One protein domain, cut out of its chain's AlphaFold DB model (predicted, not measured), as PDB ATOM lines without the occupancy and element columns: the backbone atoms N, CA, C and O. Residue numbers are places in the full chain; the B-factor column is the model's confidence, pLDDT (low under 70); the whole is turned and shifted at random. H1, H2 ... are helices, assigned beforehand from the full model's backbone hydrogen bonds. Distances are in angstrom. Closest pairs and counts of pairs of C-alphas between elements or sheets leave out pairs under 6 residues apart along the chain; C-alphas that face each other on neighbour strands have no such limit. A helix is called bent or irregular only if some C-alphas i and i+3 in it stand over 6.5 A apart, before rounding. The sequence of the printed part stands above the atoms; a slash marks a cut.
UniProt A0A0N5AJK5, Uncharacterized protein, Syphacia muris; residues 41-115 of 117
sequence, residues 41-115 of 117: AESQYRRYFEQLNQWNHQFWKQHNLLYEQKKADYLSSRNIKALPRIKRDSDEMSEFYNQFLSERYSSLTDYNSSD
ATOM      1  N   ALA A  41     -56.947  -2.962  20.376       89.56
ATOM      2  CA  ALA A  41     -56.055  -2.605  19.277       89.56
ATOM      3  C   ALA A  41     -54.732  -3.390  19.310       89.56
ATOM      4  O   ALA A  41     -54.283  -3.879  18.274       89.56
ATOM      5  N   GLU A  42     -54.120  -3.569  20.486       87.56
ATOM      6  CA  GLU A  42     -52.890  -4.363  20.633       87.56
ATOM      7  C   GLU A  42     -53.125  -5.844  20.307       87.56
ATOM      8  O   GLU A  42     -52.317  -6.467  19.615       87.56
ATOM      9  N   SER A  43     -54.256  -6.403  20.743       88.56
ATOM     10  CA  SER A  43     -54.635  -7.789  20.442       88.56
ATOM     11  C   SER A  43     -54.907  -7.997  18.950       88.56
ATOM     12  O   SER A  43     -54.479  -9.008  18.382       88.56
ATOM     13  N   GLN A  44     -55.575  -7.041  18.293       91.62
ATOM     14  CA  GLN A  44     -55.772  -7.050  16.843       91.62
ATOM     15  C   GLN A  44     -54.425  -6.991  16.116       91.62
ATOM     16  O   GLN A  44     -54.133  -7.885  15.324       91.62
ATOM     17  N   TYR A  45     -53.569  -6.019  16.449       90.12
ATOM     18  CA  TYR A  45     -52.228  -5.890  15.871       90.12
ATOM     19  C   TYR A  45     -51.422  -7.185  16.000       90.12
ATOM     20  O   TYR A  45     -50.861  -7.671  15.019       90.12
ATOM     21  N   ARG A  46     -51.422  -7.800  17.189       89.94
ATOM     22  CA  ARG A  46     -50.720  -9.062  17.432       89.94
ATOM     23  C   ARG A  46     -51.199 -10.171  16.496       89.94
ATOM     24  O   ARG A  46     -50.376 -10.875  15.918       89.94
ATOM     25  N   ARG A  47     -52.518 -10.328  16.338       90.62
ATOM     26  CA  ARG A  47     -53.109 -11.350  15.458       90.62
ATOM     27  C   ARG A  47     -52.772 -11.095  13.993       90.62
ATOM     28  O   ARG A  47     -52.403 -12.042  13.309       90.62
ATOM     29  N   TYR A  48     -52.873  -9.848  13.534       92.00
ATOM     30  CA  TYR A  48     -52.508  -9.478  12.165       92.00
ATOM     31  C   TYR A  48     -51.030  -9.753  11.890       92.00
ATOM     32  O   TYR A  48     -50.699 -10.388  10.895       92.00
ATOM     33  N   PHE A  49     -50.150  -9.367  12.810       90.88
ATOM     34  CA  PHE A  49     -48.720  -9.619  12.686       90.88
ATOM     35  C   PHE A  49     -48.390 -11.120  12.656       90.88
ATOM     36  O   PHE A  49     -47.608 -11.572  11.820       90.88
ATOM     37  N   GLU A  50     -48.993 -11.916  13.546       90.69
ATOM     38  CA  GLU A  50     -48.828 -13.376  13.567       90.69
ATOM     39  C   GLU A  50     -49.300 -14.014  12.247       90.69
ATOM     40  O   GLU A  50     -48.595 -14.863  11.696       90.69
ATOM     41  N   GLN A  51     -50.449 -13.579  11.715       92.44
ATOM     42  CA  GLN A  51     -50.991 -14.051  10.436       92.44
ATOM     43  C   GLN A  51     -50.091 -13.675   9.258       92.44
ATOM     44  O   GLN A  51     -49.770 -14.538   8.442       92.44
ATOM     45  N   LEU A  52     -49.625 -12.427   9.201       91.81
ATOM     46  CA  LEU A  52     -48.721 -11.947   8.157       91.81
ATOM     47  C   LEU A  52     -47.409 -12.733   8.162       91.81
ATOM     48  O   LEU A  52     -46.963 -13.226   7.127       91.81
ATOM     49  N   ASN A  53     -46.811 -12.922   9.338       91.81
ATOM     50  CA  ASN A  53     -45.570 -13.675   9.452       91.81
ATOM     51  C   ASN A  53     -45.754 -15.159   9.074       91.81
ATOM     52  O   ASN A  53     -44.861 -15.768   8.481       91.81
ATOM     53  N   GLN A  54     -46.915 -15.746   9.382       92.44
ATOM     54  CA  GLN A  54     -47.255 -17.104   8.963       92.44
ATOM     55  C   GLN A  54     -47.428 -17.209   7.443       92.44
ATOM     56  O   GLN A  54     -46.893 -18.139   6.839       92.44
ATOM     57  N   TRP A  55     -48.131 -16.258   6.827       93.88
ATOM     58  CA  TRP A  55     -48.295 -16.192   5.376       93.88
ATOM     59  C   TRP A  55     -46.942 -16.045   4.668       93.88
ATOM     60  O   TRP A  55     -46.618 -16.830   3.776       93.88
ATOM     61  N   ASN A  56     -46.098 -15.127   5.148       93.75
ATOM     62  CA  ASN A  56     -44.744 -14.916   4.645       93.75
ATOM     63  C   ASN A  56     -43.905 -16.206   4.699       93.75
ATOM     64  O   ASN A  56     -43.293 -16.623   3.713       93.75
ATOM     65  N   HIS A  57     -43.919 -16.892   5.848       93.88
ATOM     66  CA  HIS A  57     -43.224 -18.169   6.015       93.88
ATOM     67  C   HIS A  57     -43.716 -19.231   5.025       93.88
ATOM     68  O   HIS A  57     -42.899 -19.918   4.409       93.88
ATOM     69  N   GLN A  58     -45.033 -19.352   4.840       94.75
ATOM     70  CA  GLN A  58     -45.634 -20.323   3.925       94.75
ATOM     71  C   GLN A  58     -45.276 -20.046   2.465       94.75
ATOM     72  O   GLN A  58     -44.911 -20.986   1.753       94.75
ATOM     73  N   PHE A  59     -45.321 -18.781   2.040       95.44
ATOM     74  CA  PHE A  59     -44.935 -18.372   0.693       95.44
ATOM     75  C   PHE A  59     -43.500 -18.809   0.376       95.44
ATOM     76  O   PHE A  59     -43.263 -19.554  -0.578       95.44
ATOM     77  N   TRP A  60     -42.543 -18.447   1.235       95.50
ATOM     78  CA  TRP A  60     -41.137 -18.795   1.026       95.50
ATOM     79  C   TRP A  60     -40.847 -20.280   1.194       95.50
ATOM     80  O   TRP A  60     -39.978 -20.820   0.511       95.50
ATOM     81  N   LYS A  61     -41.597 -20.984   2.047       96.50
ATOM     82  CA  LYS A  61     -41.512 -22.443   2.138       96.50
ATOM     83  C   LYS A  61     -41.865 -23.094   0.801       96.50
ATOM     84  O   LYS A  61     -41.118 -23.943   0.322       96.50
ATOM     85  N   GLN A  62     -42.982 -22.698   0.193       95.75
ATOM     86  CA  GLN A  62     -43.419 -23.229  -1.101       95.75
ATOM     87  C   GLN A  62     -42.462 -22.830  -2.227       95.75
ATOM     88  O   GLN A  62     -42.100 -23.669  -3.051       95.75
ATOM     89  N   HIS A  63     -42.013 -21.574  -2.233       95.50
ATOM     90  CA  HIS A  63     -41.051 -21.068  -3.205       95.50
ATOM     91  C   HIS A  63     -39.735 -21.854  -3.167       95.50
ATOM     92  O   HIS A  63     -39.274 -22.332  -4.202       95.50
ATOM     93  N   ASN A  64     -39.166 -22.058  -1.976       95.81
ATOM     94  CA  ASN A  64     -37.897 -22.763  -1.813       95.81
ATOM     95  C   ASN A  64     -38.012 -24.252  -2.157       95.81
ATOM     96  O   ASN A  64     -37.105 -24.797  -2.777       95.81
ATOM     97  N   LEU A  65     -39.125 -24.910  -1.810       96.25
ATOM     98  CA  LEU A  65     -39.359 -26.300  -2.220       96.25
ATOM     99  C   LEU A  65     -39.390 -26.438  -3.744       96.25
ATOM    100  O   LEU A  65     -38.749 -27.335  -4.289       96.25
ATOM    101  N   LEU A  66     -40.094 -25.533  -4.427       95.38
ATOM    102  CA  LEU A  66     -40.144 -25.523  -5.885       95.38
ATOM    103  C   LEU A  66     -38.765 -25.235  -6.494       95.38
ATOM    104  O   LEU A  66     -38.393 -25.869  -7.478       95.38
ATOM    105  N   TYR A  67     -38.005 -24.307  -5.907       94.19
ATOM    106  CA  TYR A  67     -36.647 -23.995  -6.347       94.19
ATOM    107  C   TYR A  67     -35.739 -25.230  -6.299       94.19
ATOM    108  O   TYR A  67     -35.111 -25.558  -7.303       94.19
ATOM    109  N   GLU A  68     -35.702 -25.953  -5.173       92.50
ATOM    110  CA  GLU A  68     -34.855 -27.147  -5.035       92.50
ATOM    111  C   GLU A  68     -35.286 -28.267  -6.000       92.50
ATOM    112  O   GLU A  68     -34.432 -28.932  -6.586       92.50
ATOM    113  N   GLN A  69     -36.595 -28.436  -6.236       93.75
ATOM    114  CA  GLN A  69     -37.117 -29.382  -7.232       93.75
ATOM    115  C   GLN A  69     -36.659 -29.022  -8.650       93.75
ATOM    116  O   GLN A  69     -36.019 -29.828  -9.323       93.75
ATOM    117  N   LYS A  70     -36.914 -27.785  -9.087       92.62
ATOM    118  CA  LYS A  70     -36.538 -27.305 -10.424       92.62
ATOM    119  C   LYS A  70     -35.029 -27.339 -10.641       92.62
ATOM    120  O   LYS A  70     -34.574 -27.669 -11.734       92.62
ATOM    121  N   LYS A  71     -34.252 -27.043  -9.600       89.69
ATOM    122  CA  LYS A  71     -32.793 -27.143  -9.622       89.69
ATOM    123  C   LYS A  71     -32.337 -28.589  -9.819       89.69
ATOM    124  O   LYS A  71     -31.453 -28.835 -10.637       89.69
ATOM    125  N   ALA A  72     -32.934 -29.544  -9.106       88.25
ATOM    126  CA  ALA A  72     -32.619 -30.962  -9.261       88.25
ATOM    127  C   ALA A  72     -32.964 -31.482 -10.670       88.25
ATOM    128  O   ALA A  72     -32.149 -32.183 -11.276       88.25
ATOM    129  N   ASP A  73     -34.116 -31.085 -11.217       89.56
ATOM    130  CA  ASP A  73     -34.533 -31.433 -12.582       89.56
ATOM    131  C   ASP A  73     -33.570 -30.854 -13.627       89.56
ATOM    132  O   ASP A  73     -33.103 -31.562 -14.526       89.56
ATOM    133  N   TYR A  74     -33.211 -29.576 -13.473       87.06
ATOM    134  CA  TYR A  74     -32.285 -28.882 -14.362       87.06
ATOM    135  C   TYR A  74     -30.907 -29.557 -14.378       87.06
ATOM    136  O   TYR A  74     -30.384 -29.879 -15.449       87.06
ATOM    137  N   LEU A  75     -30.352 -29.865 -13.201       82.62
ATOM    138  CA  LEU A  75     -29.071 -30.568 -13.065       82.62
ATOM    139  C   LEU A  75     -29.110 -31.986 -13.652       82.62
ATOM    140  O   LEU A  75     -28.140 -32.419 -14.278       82.62
ATOM    141  N   SER A  76     -30.226 -32.701 -13.480       81.31
ATOM    142  CA  SER A  76     -30.405 -34.056 -14.015       81.31
ATOM    143  C   SER A  76     -30.467 -34.060 -15.545       81.31
ATOM    144  O   SER A  76     -29.857 -34.914 -16.188       81.31
ATOM    145  N   SER A  77     -31.142 -33.074 -16.143       80.88
ATOM    146  CA  SER A  77     -31.319 -32.977 -17.598       80.88
ATOM    147  C   SER A  77     -30.008 -32.781 -18.376       80.88
ATOM    148  O   SER A  77     -29.862 -33.292 -19.486       80.88
ATOM    149  N   ARG A  78     -29.020 -32.085 -17.795       75.31
ATOM    150  CA  ARG A  78     -27.779 -31.699 -18.490       75.31
ATOM    151  C   ARG A  78     -26.649 -32.740 -18.425       75.31
ATOM    152  O   ARG A  78     -25.574 -32.463 -18.950       75.31
ATOM    153  N   ASN A  79     -26.859 -33.925 -17.826       63.34
ATOM    154  CA  ASN A  79     -25.897 -35.054 -17.804       63.34
ATOM    155  C   ASN A  79     -24.424 -34.607 -17.647       63.34
ATOM    156  O   ASN A  79     -23.541 -34.948 -18.437       63.34
ATOM    157  N   ILE A  80     -24.172 -33.779 -16.633       59.47
ATOM    158  CA  ILE A  80     -22.985 -32.929 -16.471       59.47
ATOM    159  C   ILE A  80     -21.718 -33.789 -16.229       59.47
ATOM    160  O   ILE A  80     -21.248 -33.916 -15.104       59.47
ATOM    161  N   LYS A  81     -21.123 -34.382 -17.280       55.00
ATOM    162  CA  LYS A  81     -19.941 -35.275 -17.169       55.00
ATOM    163  C   LYS A  81     -18.618 -34.753 -17.768       55.00
ATOM    164  O   LYS A  81     -17.598 -35.369 -17.495       55.00
ATOM    165  N   ALA A  82     -18.575 -33.635 -18.509       54.62
ATOM    166  CA  ALA A  82     -17.406 -33.344 -19.373       54.62
ATOM    167  C   ALA A  82     -16.624 -32.012 -19.185       54.62
ATOM    168  O   ALA A  82     -15.695 -31.765 -19.944       54.62
ATOM    169  N   LEU A  83     -16.922 -31.149 -18.203       53.28
ATOM    170  CA  LEU A  83     -16.237 -29.844 -18.022       53.28
ATOM    171  C   LEU A  83     -15.918 -29.533 -16.536       53.28
ATOM    172  O   LEU A  83     -16.579 -30.080 -15.644       53.28
ATOM    173  N   PRO A  84     -14.945 -28.647 -16.226       58.72
ATOM    174  CA  PRO A  84     -14.548 -28.331 -14.850       58.72
ATOM    175  C   PRO A  84     -15.727 -27.814 -14.015       58.72
ATOM    176  O   PRO A  84     -16.446 -26.903 -14.424       58.72
ATOM    177  N   ARG A  85     -15.916 -28.397 -12.828       59.56
ATOM    178  CA  ARG A  85     -17.120 -28.256 -11.987       59.56
ATOM    179  C   ARG A  85     -17.424 -26.815 -11.540       59.56
ATOM    180  O   ARG A  85     -18.576 -26.496 -11.312       59.56
ATOM    181  N   ILE A  86     -16.405 -25.957 -11.442       58.03
ATOM    182  CA  ILE A  86     -16.491 -24.645 -10.773       58.03
ATOM    183  C   ILE A  86     -16.996 -23.528 -11.703       58.03
ATOM    184  O   ILE A  86     -17.771 -22.685 -11.272       58.03
ATOM    185  N   LYS A  87     -16.586 -23.508 -12.980       52.81
ATOM    186  CA  LYS A  87     -17.013 -22.458 -13.928       52.81
ATOM    187  C   LYS A  87     -18.394 -22.724 -14.538       52.81
ATOM    188  O   LYS A  87     -19.129 -21.780 -14.784       52.81
ATOM    189  N   ARG A  88     -18.766 -23.998 -14.720       57.16
ATOM    190  CA  ARG A  88     -20.103 -24.390 -15.198       57.16
ATOM    191  C   ARG A  88     -21.208 -24.048 -14.212       57.16
ATOM    192  O   ARG A  88     -22.236 -23.528 -14.615       57.16
ATOM    193  N   ASP A  89     -20.968 -24.301 -12.929       62.06
ATOM    194  CA  ASP A  89     -21.979 -24.074 -11.899       62.06
ATOM    195  C   ASP A  89     -22.406 -22.600 -11.855       62.06
ATOM    196  O   ASP A  89     -23.583 -22.313 -11.734       62.06
ATOM    197  N   SER A  90     -21.493 -21.647 -12.067       69.56
ATOM    198  CA  SER A  90     -21.847 -20.221 -12.062       69.56
ATOM    199  C   SER A  90     -22.706 -19.804 -13.262       69.56
ATOM    200  O   SER A  90     -23.774 -19.224 -13.071       69.56
ATOM    201  N   ASP A  91     -22.264 -20.081 -14.493       72.00
ATOM    202  CA  ASP A  91     -22.969 -19.614 -15.699       72.00
ATOM    203  C   ASP A  91     -24.270 -20.399 -15.937       72.00
ATOM    204  O   ASP A  91     -25.312 -19.807 -16.218       72.00
ATOM    205  N   GLU A  92     -24.261 -21.721 -15.734       71.12
ATOM    206  CA  GLU A  92     -25.461 -22.552 -15.903       71.12
ATOM    207  C   GLU A  92     -26.496 -22.290 -14.799       71.12
ATOM    208  O   GLU A  92     -27.692 -22.209 -15.084       71.12
ATOM    209  N   MET A  93     -26.072 -22.091 -13.541       81.31
ATOM    210  CA  MET A  93     -27.020 -21.692 -12.491       81.31
ATOM    211  C   MET A  93     -27.551 -20.277 -12.719       81.31
ATOM    212  O   MET A  93     -28.675 -20.004 -12.308       81.31
ATOM    213  N   SER A  94     -26.804 -19.397 -13.396       86.69
ATOM    214  CA  SER A  94     -27.285 -18.056 -13.752       86.69
ATOM    215  C   SER A  94     -28.407 -18.113 -14.792       86.69
ATOM    216  O   SER A  94     -29.431 -17.454 -14.616       86.69
ATOM    217  N   GLU A  95     -28.267 -18.932 -15.842       86.44
ATOM    218  CA  GLU A  95     -29.339 -19.172 -16.824       86.44
ATOM    219  C   GLU A  95     -30.593 -19.754 -16.160       86.44
ATOM    220  O   GLU A  95     -31.693 -19.223 -16.331       86.44
ATOM    221  N   PHE A  96     -30.415 -20.811 -15.358       89.75
ATOM    222  CA  PHE A  96     -31.496 -21.428 -14.594       89.75
ATOM    223  C   PHE A  96     -32.200 -20.417 -13.687       89.75
ATOM    224  O   PHE A  96     -33.427 -20.345 -13.665       89.75
ATOM    225  N   TYR A  97     -31.427 -19.622 -12.947       90.69
ATOM    226  CA  TYR A  97     -31.963 -18.660 -11.998       90.69
ATOM    227  C   TYR A  97     -32.770 -17.568 -12.700       90.69
ATOM    228  O   TYR A  97     -33.885 -17.269 -12.277       90.69
ATOM    229  N   ASN A  98     -32.264 -17.032 -13.812       92.38
ATOM    230  CA  ASN A  98     -32.984 -16.043 -14.611       92.38
ATOM    231  C   ASN A  98     -34.304 -16.597 -15.159       92.38
ATOM    232  O   ASN A  98     -35.325 -15.911 -15.105       92.38
ATOM    233  N   GLN A  99     -34.305 -17.839 -15.653       92.88
ATOM    234  CA  GLN A  99     -35.522 -18.496 -16.123       92.88
ATOM    235  C   GLN A  99     -36.519 -18.734 -14.978       92.88
ATOM    236  O   GLN A  99     -37.701 -18.427 -15.100       92.88
ATOM    237  N   PHE A 100     -36.050 -19.244 -13.843       94.00
ATOM    238  CA  PHE A 100     -36.902 -19.500 -12.687       94.00
ATOM    239  C   PHE A 100     -37.535 -18.210 -12.145       94.00
ATOM    240  O   PHE A 100     -38.724 -18.186 -11.819       94.00
ATOM    241  N   LEU A 101     -36.763 -17.121 -12.074       92.88
ATOM    242  CA  LEU A 101     -37.273 -15.820 -11.652       92.88
ATOM    243  C   LEU A 101     -38.260 -15.225 -12.656       92.88
ATOM    244  O   LEU A 101     -39.268 -14.665 -12.230       92.88
ATOM    245  N   SER A 102     -38.005 -15.342 -13.961       94.06
ATOM    246  CA  SER A 102     -38.906 -14.798 -14.981       94.06
ATOM    247  C   SER A 102     -40.254 -15.522 -14.988       94.06
ATOM    248  O   SER A 102     -41.295 -14.867 -14.978       94.06
ATOM    249  N   GLU A 103     -40.256 -16.854 -14.875       94.44
ATOM    250  CA  GLU A 103     -41.473 -17.671 -14.752       94.44
ATOM    251  C   GLU A 103     -42.308 -17.309 -13.512       94.44
ATOM    252  O   GLU A 103     -43.532 -17.461 -13.501       94.44
ATOM    253  N   ARG A 104     -41.659 -16.832 -12.445       92.69
ATOM    254  CA  ARG A 104     -42.299 -16.544 -11.151       92.69
ATOM    255  C   ARG A 104     -42.426 -15.055 -10.857       92.69
ATOM    256  O   ARG A 104     -42.894 -14.698  -9.777       92.69
ATOM    257  N   TYR A 105     -42.087 -14.199 -11.816       92.94
ATOM    258  CA  TYR A 105     -42.053 -12.752 -11.641       92.94
ATOM    259  C   TYR A 105     -43.394 -12.189 -11.160       92.94
ATOM    260  O   TYR A 105     -43.415 -11.410 -10.209       92.94
ATOM    261  N   SER A 106     -44.515 -12.637 -11.743       91.69
ATOM    262  CA  SER A 106     -45.856 -12.215 -11.305       91.69
ATOM    263  C   SER A 106     -46.087 -12.564  -9.838       91.69
ATOM    264  O   SER A 106     -46.359 -11.682  -9.042       91.69
ATOM    265  N   SER A 107     -45.857 -13.822  -9.449       91.19
ATOM    266  CA  SER A 107     -46.064 -14.276  -8.070       91.19
ATOM    267  C   SER A 107     -45.174 -13.548  -7.055       91.19
ATOM    268  O   SER A 107     -45.601 -13.336  -5.924       91.19
ATOM    269  N   LEU A 108     -43.942 -13.196  -7.433       91.25
ATOM    270  CA  LEU A 108     -43.029 -12.413  -6.592       91.25
ATOM    271  C   LEU A 108     -43.450 -10.941  -6.507       91.25
ATOM    272  O   LEU A 108     -43.304 -10.316  -5.460       91.25
ATOM    273  N   THR A 109     -43.985 -10.394  -7.597       91.38
ATOM    274  CA  THR A 109     -44.539  -9.036  -7.626       91.38
ATOM    275  C   THR A 109     -45.789  -8.951  -6.756       91.38
ATOM    276  O   THR A 109     -45.899  -8.028  -5.956       91.38
ATOM    277  N   ASP A 110     -46.671  -9.948  -6.851       90.62
ATOM    278  CA  ASP A 110     -47.895 -10.056  -6.055       90.62
ATOM    279  C   ASP A 110     -47.580 -10.160  -4.559       90.62
ATOM    280  O   ASP A 110     -48.204  -9.488  -3.746       90.62
ATOM    281  N   TYR A 111     -46.552 -10.933  -4.197       90.25
ATOM    282  CA  TYR A 111     -46.070 -11.027  -2.817       90.25
ATOM    283  C   TYR A 111     -45.622  -9.667  -2.251       90.25
ATOM    284  O   TYR A 111     -45.898  -9.360  -1.095       90.25
ATOM    285  N   ASN A 112     -44.959  -8.835  -3.058       88.00
ATOM    286  CA  ASN A 112     -44.503  -7.512  -2.620       88.00
ATOM    287  C   ASN A 112     -45.617  -6.453  -2.637       88.00
ATOM    288  O   ASN A 112     -45.504  -5.441  -1.948       88.00
ATOM    289  N   SER A 113     -46.663  -6.641  -3.445       85.06
ATOM    290  CA  SER A 113     -47.762  -5.678  -3.587       85.06
ATOM    291  C   SER A 113     -48.912  -5.926  -2.609       85.06
ATOM    292  O   SER A 113     -49.618  -4.980  -2.260       85.06
ATOM    293  N   SER A 114     -49.070  -7.157  -2.113       64.38
ATOM    294  CA  SER A 114     -50.114  -7.527  -1.148       64.38
ATOM    295  C   SER A 114     -49.992  -6.857   0.228       64.38
ATOM    296  O   SER A 114     -50.946  -6.908   0.996       64.38
ATOM    297  N   ASP A 115     -48.866  -6.204   0.533       52.69
ATOM    298  CA  ASP A 115     -48.621  -5.481   1.795       52.69
ATOM    299  C   ASP A 115     -49.108  -4.008   1.777       52.69
ATOM    300  O   ASP A 115     -48.934  -3.288   2.760       52.69
TER     301      ASP A 115
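What this domain is: This is residues 41 to 115 of the 117 residues of an uncharacterized protein of Syphacia muris (UniProt A0A0N5AJK5). One long straight helix, H1, makes the long axis, and a bent second helix, H2, folds back loosely over it; residues 41 to 51 and 81 to 87 stick out. The printed part has 75 residues with two named helices, all helix. It is extended: radius of gyration of the C-alphas 17.9 A, spans 63 by 18 by 18 A.

How they stand to each other: H1 is residues 41 to 77. H2, residues 85 to 115, was assigned as one helix by its hydrogen bonds but is bent, C-alphas 103 and 106 being 7.8 A apart; its arms, H2a, residues 85 to 103, and H2b, residues 106 to 115, stand at a steep tilt of 65 degrees. H1, with residues 67 to 74 alone, and H2a, with 96 to 100 alone, only just touch, with 3 pairs of C-alphas within 8 A, the closest Tyr 74 and Phe 96 at 7.5 A; they run opposite ways at a steep tilt of 53 degrees. H1 and H2b are near each other, with 9 pairs of C-alphas within 10 A. Every O i to N i+4 pair is within hydrogen-bond range in H1, 12 of 15 in H2a, 5 of 6 in H2b.

Where its parts are: H1 runs 53.8 A from C-alpha 41 at (-56.055, -2.605, 19.277). H2a spans 26.7 A and H2b 15.0 A, to C-alpha 115 at (-48.621, -5.481, 1.795).

The domain as a whole: The C-alphas farthest apart, Ala 41 and Ala 82, are 62.7 A apart. The printed part has no cut, and its one link is short. pLDDT is under 70 at residues 79 to 90 and 114 to 115.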